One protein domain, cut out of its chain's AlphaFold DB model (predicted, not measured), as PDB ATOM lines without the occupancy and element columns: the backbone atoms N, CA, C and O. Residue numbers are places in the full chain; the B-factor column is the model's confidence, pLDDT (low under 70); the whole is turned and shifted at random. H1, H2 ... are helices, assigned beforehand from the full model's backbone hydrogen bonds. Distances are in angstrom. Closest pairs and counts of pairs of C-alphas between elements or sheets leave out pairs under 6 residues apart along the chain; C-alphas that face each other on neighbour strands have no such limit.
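This is residues 182 to 226 of the 380 residues of an uncharacterized protein of Rhizophagus sp. MUCL 43196 (UniProt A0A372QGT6). What shape is it? A small rounded cluster of three helices: the longest, H1, and H3 both meet the short H2 steeply and are near each other, with a tail after H3. What makes it up? The 45 printed residues, all helix in class, have H1, H2 and H3 in that order and no named strand. How compact is it? It is compact, with a radius of gyration of the C-alphas of 9.2 A and spans of 22 by 18 by 17 A.

Where is H1? Residues 182 to 195, 19.7 A, from C-alpha 182 at (33.200, -3.377, -29.907). Where are the others? H2 is residues 199 to 204; H3 is residues 211 to 219, 12.4 A, ending at C-alpha 219 (47.479, 0.581, -36.474).

What touches H1? H2 does, at a steep tilt of 53 degrees, opposite ways; the closest C-alphas, of Ser 191 and Ile 202, are 5.9 A apart. And beyond H2? H3 touches H2 at a steep tilt of 59 degrees, opposite ways; the closest C-alphas, of Ala 203 and Leu 211, are 5.8 A apart. Are the backbones intact? In H1, H2 and H3 every O i to N i+4 pair is within hydrogen-bond range.

How large is it? The farthest C-alphas, of Asp 208 and Asn 226, are 23.8 A apart. Any cut or low confidence? The printed part has no cut, and no printed residue is under 70 in pLDDT.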
ATOM      1  N   LYS A 182      32.858  -4.400 -30.905       86.62
ATOM      2  CA  LYS A 182      33.200  -3.377 -29.907       86.62
ATOM      3  C   LYS A 182      33.836  -4.014 -28.677       86.62
ATOM      4  O   LYS A 182      34.812  -3.485 -28.164       86.62
ATOM      5  N   GLU A 183      33.326  -5.169 -28.269       89.06
ATOM      6  CA  GLU A 183      33.803  -5.950 -27.130       89.06
ATOM      7  C   GLU A 183      35.226  -6.460 -27.383       89.06
ATOM      8  O   GLU A 183      36.095  -6.298 -26.532       89.06
ATOM      9  N   GLU A 184      35.503  -6.999 -28.577       90.00
ATOM     10  CA  GLU A 184      36.860  -7.402 -28.969       90.00
ATOM     11  C   GLU A 184      37.822  -6.210 -28.998       90.00
ATOM     12  O   GLU A 184      38.973  -6.322 -28.576       90.00
ATOM     13  N   THR A 185      37.361  -5.060 -29.497       89.69
ATOM     14  CA  THR A 185      38.174  -3.840 -29.557       89.69
ATOM     15  C   THR A 185      38.504  -3.331 -28.158       89.69
ATOM     16  O   THR A 185      39.653  -2.983 -27.895       89.69
ATOM     17  N   GLU A 186      37.532  -3.337 -27.247       89.44
ATOM     18  CA  GLU A 186      37.744  -2.917 -25.863       89.44
ATOM     19  C   GLU A 186      38.643  -3.893 -25.105       89.44
ATOM     20  O   GLU A 186      39.582  -3.476 -24.426       89.44
ATOM     21  N   LYS A 187      38.450  -5.200 -25.315       92.38
ATOM     22  CA  LYS A 187      39.379  -6.212 -24.816       92.38
ATOM     23  C   LYS A 187      40.796  -5.915 -25.306       92.38
ATOM     24  O   LYS A 187      41.719  -5.893 -24.501       92.38
ATOM     25  N   LEU A 188      40.970  -5.597 -26.593       91.25
ATOM     26  CA  LEU A 188      42.289  -5.316 -27.160       91.25
ATOM     27  C   LEU A 188      42.904  -4.056 -26.544       91.25
ATOM     28  O   LEU A 188      44.109  -4.033 -26.294       91.25
ATOM     29  N   HIS A 189      42.103  -3.021 -26.278       90.25
ATOM     30  CA  HIS A 189      42.561  -1.829 -25.570       90.25
ATOM     31  C   HIS A 189      43.145  -2.190 -24.201       90.25
ATOM     32  O   HIS A 189      44.281  -1.811 -23.902       90.25
ATOM     33  N   VAL A 190      42.411  -2.972 -23.407       90.81
ATOM     34  CA  VAL A 190      42.857  -3.434 -22.088       90.81
ATOM     35  C   VAL A 190      44.126  -4.284 -22.205       90.81
ATOM     36  O   VAL A 190      45.097  -4.019 -21.493       90.81
ATOM     37  N   SER A 191      44.185  -5.238 -23.140       91.69
ATOM     38  CA  SER A 191      45.365  -6.092 -23.348       91.69
ATOM     39  C   SER A 191      46.600  -5.282 -23.769       91.69
ATOM     40  O   SER A 191      47.698  -5.535 -23.273       91.69
ATOM     41  N   ILE A 192      46.449  -4.269 -24.633       90.88
ATOM     42  CA  ILE A 192      47.548  -3.366 -25.025       90.88
ATOM     43  C   ILE A 192      48.020  -2.538 -23.826       90.88
ATOM     44  O   ILE A 192      49.221  -2.349 -23.639       90.88
ATOM     45  N   LEU A 193      47.106  -2.034 -22.996       89.75
ATOM     46  CA  LEU A 193      47.486  -1.276 -21.804       89.75
ATOM     47  C   LEU A 193      48.198  -2.158 -20.771       89.75
ATOM     48  O   LEU A 193      49.161  -1.685 -20.159       89.75
ATOM     49  N   LYS A 194      47.770  -3.420 -20.632       92.56
ATOM     50  CA  LYS A 194      48.317  -4.419 -19.704       92.56
ATOM     51  C   LYS A 194      49.687  -4.945 -20.137       92.56
ATOM     52  O   LYS A 194      50.634  -4.874 -19.363       92.56
ATOM     53  N   TYR A 195      49.810  -5.439 -21.368       92.50
ATOM     54  CA  TYR A 195      51.022  -6.117 -21.856       92.50
ATOM     55  C   TYR A 195      51.896  -5.258 -22.781       92.50
ATOM     56  O   TYR A 195      52.931  -5.712 -23.268       92.50
ATOM     57  N   LYS A 196      51.508  -4.006 -23.044       86.94
ATOM     58  CA  LYS A 196      52.249  -3.051 -23.884       86.94
ATOM     59  C   LYS A 196      52.527  -3.590 -25.293       86.94
ATOM     60  O   LYS A 196      51.637  -3.572 -26.141       86.94
ATOM     61  N   GLN A 197      53.767  -3.997 -25.575       85.00
ATOM     62  CA  GLN A 197      54.203  -4.496 -26.885       85.00
ATOM     63  C   GLN A 197      54.423  -6.017 -26.913       85.00
ATOM     64  O   GLN A 197      54.905  -6.536 -27.922       85.00
ATOM     65  N   ASP A 198      54.033  -6.745 -25.861       90.25
ATOM     66  CA  ASP A 198      54.088  -8.211 -25.822       90.25
ATOM     67  C   ASP A 198      52.972  -8.821 -26.683       90.25
ATOM     68  O   ASP A 198      51.970  -9.355 -26.210       90.25
ATOM     69  N   TRP A 199      53.159  -8.753 -28.000       89.25
ATOM     70  CA  TRP A 199      52.166  -9.171 -28.987       89.25
ATOM     71  C   TRP A 199      51.783 -10.647 -28.921       89.25
ATOM     72  O   TRP A 199      50.697 -10.995 -29.368       89.25
ATOM     73  N   ARG A 200      52.669 -11.503 -28.402       89.31
ATOM     74  CA  ARG A 200      52.376 -12.929 -28.206       89.31
ATOM     75  C   ARG A 200      51.304 -13.108 -27.130       89.31
ATOM     76  O   ARG A 200      50.242 -13.610 -27.451       89.31
ATOM     77  N   LYS A 201      51.513 -12.531 -25.938       92.75
ATOM     78  CA  LYS A 201      50.524 -12.539 -24.843       92.75
ATOM     79  C   LYS A 201      49.202 -11.897 -25.247       92.75
ATOM     80  O   LYS A 201      48.142 -12.381 -24.877       92.75
ATOM     81  N   ILE A 202      49.261 -10.806 -26.017       92.44
ATOM     82  CA  ILE A 202      48.048 -10.188 -26.557       92.44
ATOM     83  C   ILE A 202      47.344 -11.169 -27.499       92.44
ATOM     84  O   ILE A 202      46.143 -11.334 -27.376       92.44
ATOM     85  N   ALA A 203      48.060 -11.830 -28.414       91.56
ATOM     86  CA  ALA A 203      47.460 -12.787 -29.344       91.56
ATOM     87  C   ALA A 203      46.834 -14.002 -28.640       91.56
ATOM     88  O   ALA A 203      45.781 -14.455 -29.079       91.56
ATOM     89  N   ASP A 204      47.410 -14.461 -27.528       92.75
ATOM     90  CA  ASP A 204      46.862 -15.569 -26.732       92.75
ATOM     91  C   ASP A 204      45.454 -15.255 -26.182       92.75
ATOM     92  O   ASP A 204      44.633 -16.153 -26.001       92.75
ATOM     93  N   GLU A 205      45.117 -13.974 -25.977       92.31
ATOM     94  CA  GLU A 205      43.775 -13.552 -25.553       92.31
ATOM     95  C   GLU A 205      42.748 -13.483 -26.704       92.31
ATOM     96  O   GLU A 205      41.555 -13.284 -26.443       92.31
ATOM     97  N   PHE A 206      43.175 -13.658 -27.960       90.75
ATOM     98  CA  PHE A 206      42.324 -13.620 -29.156       90.75
ATOM     99  C   PHE A 206      42.545 -14.858 -30.043       90.75
ATOM    100  O   PHE A 206      43.080 -14.731 -31.146       90.75
ATOM    101  N   PRO A 207      42.089 -16.052 -29.619       85.50
ATOM    102  CA  PRO A 207      42.318 -17.299 -30.357       85.50
ATOM    103  C   PRO A 207      41.712 -17.298 -31.771       85.50
ATOM    104  O   PRO A 207      42.245 -17.935 -32.675       85.50
ATOM    105  N   ASP A 208      40.639 -16.532 -31.992       84.69
ATOM    106  CA  ASP A 208      39.976 -16.389 -33.295       84.69
ATOM    107  C   ASP A 208      40.592 -15.304 -34.199       84.69
ATOM    108  O   ASP A 208      40.091 -15.049 -35.300       84.69
ATOM    109  N   ARG A 209      41.653 -14.621 -33.748       87.75
ATOM    110  CA  ARG A 209      42.316 -13.541 -34.490       87.75
ATOM    111  C   ARG A 209      43.765 -13.888 -34.759       87.75
ATOM    112  O   ARG A 209      44.502 -14.329 -33.885       87.75
ATOM    113  N   THR A 210      44.223 -13.598 -35.972       82.88
ATOM    114  CA  THR A 210      45.648 -13.717 -36.262       82.88
ATOM    115  C   THR A 210      46.415 -12.540 -35.660       82.88
ATOM    116  O   THR A 210      45.908 -11.421 -35.537       82.88
ATOM    117  N   LEU A 211      47.698 -12.743 -35.354       85.31
ATOM    118  CA  LEU A 211      48.570 -11.653 -34.910       85.31
ATOM    119  C   LEU A 211      48.639 -10.495 -35.931       85.31
ATOM    120  O   LEU A 211      48.810  -9.329 -35.561       85.31
ATOM    121  N   VAL A 212      48.504 -10.808 -37.222       82.38
ATOM    122  CA  VAL A 212      48.463  -9.808 -38.297       82.38
ATOM    123  C   VAL A 212      47.203  -8.951 -38.180       82.38
ATOM    124  O   VAL A 212      47.312  -7.723 -38.237       82.38
ATOM    125  N   ASP A 213      46.041  -9.565 -37.937       84.94
ATOM    126  CA  ASP A 213      44.776  -8.853 -37.723       84.94
ATOM    127  C   ASP A 213      44.851  -7.915 -36.521       84.94
ATOM    128  O   ASP A 213      44.483  -6.746 -36.630       84.94
ATOM    129  N   ILE A 214      45.395  -8.396 -35.400       88.94
ATOM    130  CA  ILE A 214      45.557  -7.616 -34.164       88.94
ATOM    131  C   ILE A 214      46.433  -6.383 -34.413       88.94
ATOM    132  O   ILE A 214      46.062  -5.253 -34.083       88.94
ATOM    133  N   ARG A 215      47.594  -6.568 -35.053       87.50
ATOM    134  CA  ARG A 215      48.512  -5.462 -35.370       87.50
ATOM    135  C   ARG A 215      47.901  -4.473 -36.357       87.50
ATOM    136  O   ARG A 215      48.102  -3.264 -36.215       87.50
ATOM    137  N   LYS A 216      47.161  -4.972 -37.349       83.94
ATOM    138  CA  LYS A 216      46.438  -4.142 -38.316       83.94
ATOM    139  C   LYS A 216      45.363  -3.313 -37.615       83.94
ATOM    140  O   LYS A 216      45.302  -2.110 -37.859       83.94
ATOM    141  N   HIS A 217      44.591  -3.919 -36.712       85.62
ATOM    142  CA  HIS A 217      43.569  -3.223 -35.930       85.62
ATOM    143  C   HIS A 217      44.184  -2.135 -35.054       85.62
ATOM    144  O   HIS A 217      43.767  -0.985 -35.124       85.62
ATOM    145  N   LYS A 218      45.276  -2.430 -34.342       85.06
ATOM    146  CA  LYS A 218      46.002  -1.439 -33.526       85.06
ATOM    147  C   LYS A 218      46.612  -0.287 -34.335       85.06
ATOM    148  O   LYS A 218      46.847   0.801 -33.803       85.06
ATOM    149  N   ARG A 219      46.937  -0.491 -35.617       81.44
ATOM    150  CA  ARG A 219      47.479   0.581 -36.474       81.44
ATOM    151  C   ARG A 219      46.457   1.701 -36.693       81.44
ATOM    152  O   ARG A 219      46.859   2.843 -36.924       81.44
ATOM    153  N   ASN A 220      45.164   1.394 -36.605       79.50
ATOM    154  CA  ASN A 220      44.115   2.397 -36.684       79.50
ATOM    155  C   ASN A 220      44.083   3.223 -35.397       79.50
ATOM    156  O   ASN A 220      43.986   2.699 -34.293       79.50
ATOM    157  N   ALA A 221      44.154   4.546 -35.543       74.31
ATOM    158  CA  ALA A 221      44.175   5.456 -34.402       74.31
ATOM    159  C   ALA A 221      42.879   5.423 -33.578       74.31
ATOM    160  O   ALA A 221      42.907   5.708 -32.392       74.31
ATOM    161  N   SER A 222      41.757   5.059 -34.208       72.19
ATOM    162  CA  SER A 222      40.441   4.932 -33.572       72.19
ATOM    163  C   SER A 222      40.313   3.760 -32.606       72.19
ATOM    164  O   SER A 222      39.361   3.716 -31.840       72.19
ATOM    165  N   THR A 223      41.227   2.800 -32.674       76.94
ATOM    166  CA  THR A 223      41.182   1.536 -31.924       76.94
ATOM    167  C   THR A 223      42.495   1.278 -31.191       76.94
ATOM    168  O   THR A 223      42.821   0.154 -30.822       76.94
ATOM    169  N   ASN A 224      43.312   2.319 -31.042       81.81
ATOM    170  CA  ASN A 224      44.585   2.251 -30.357       81.81
ATOM    171  C   ASN A 224      44.475   3.063 -29.068       81.81
ATOM    172  O   ASN A 224      44.296   4.281 -29.150       81.81
ATOM    173  N   PRO A 225      44.641   2.432 -27.894       83.50
ATOM    174  CA  PRO A 225      44.382   3.095 -26.622       83.50
ATOM    175  C   PRO A 225      45.417   4.182 -26.304       83.50
ATOM    176  O   PRO A 225      45.172   5.044 -25.468       83.50
ATOM    177  N   ASN A 226      46.567   4.186 -26.987       84.94
ATOM    178  CA  ASN A 226      47.594   5.208 -26.795       84.94
ATOM    179  C   ASN A 226      47.221   6.551 -27.440       84.94
ATOM    180  O   ASN A 226      47.897   7.548 -27.190       84.94
TER     181      ASN A 226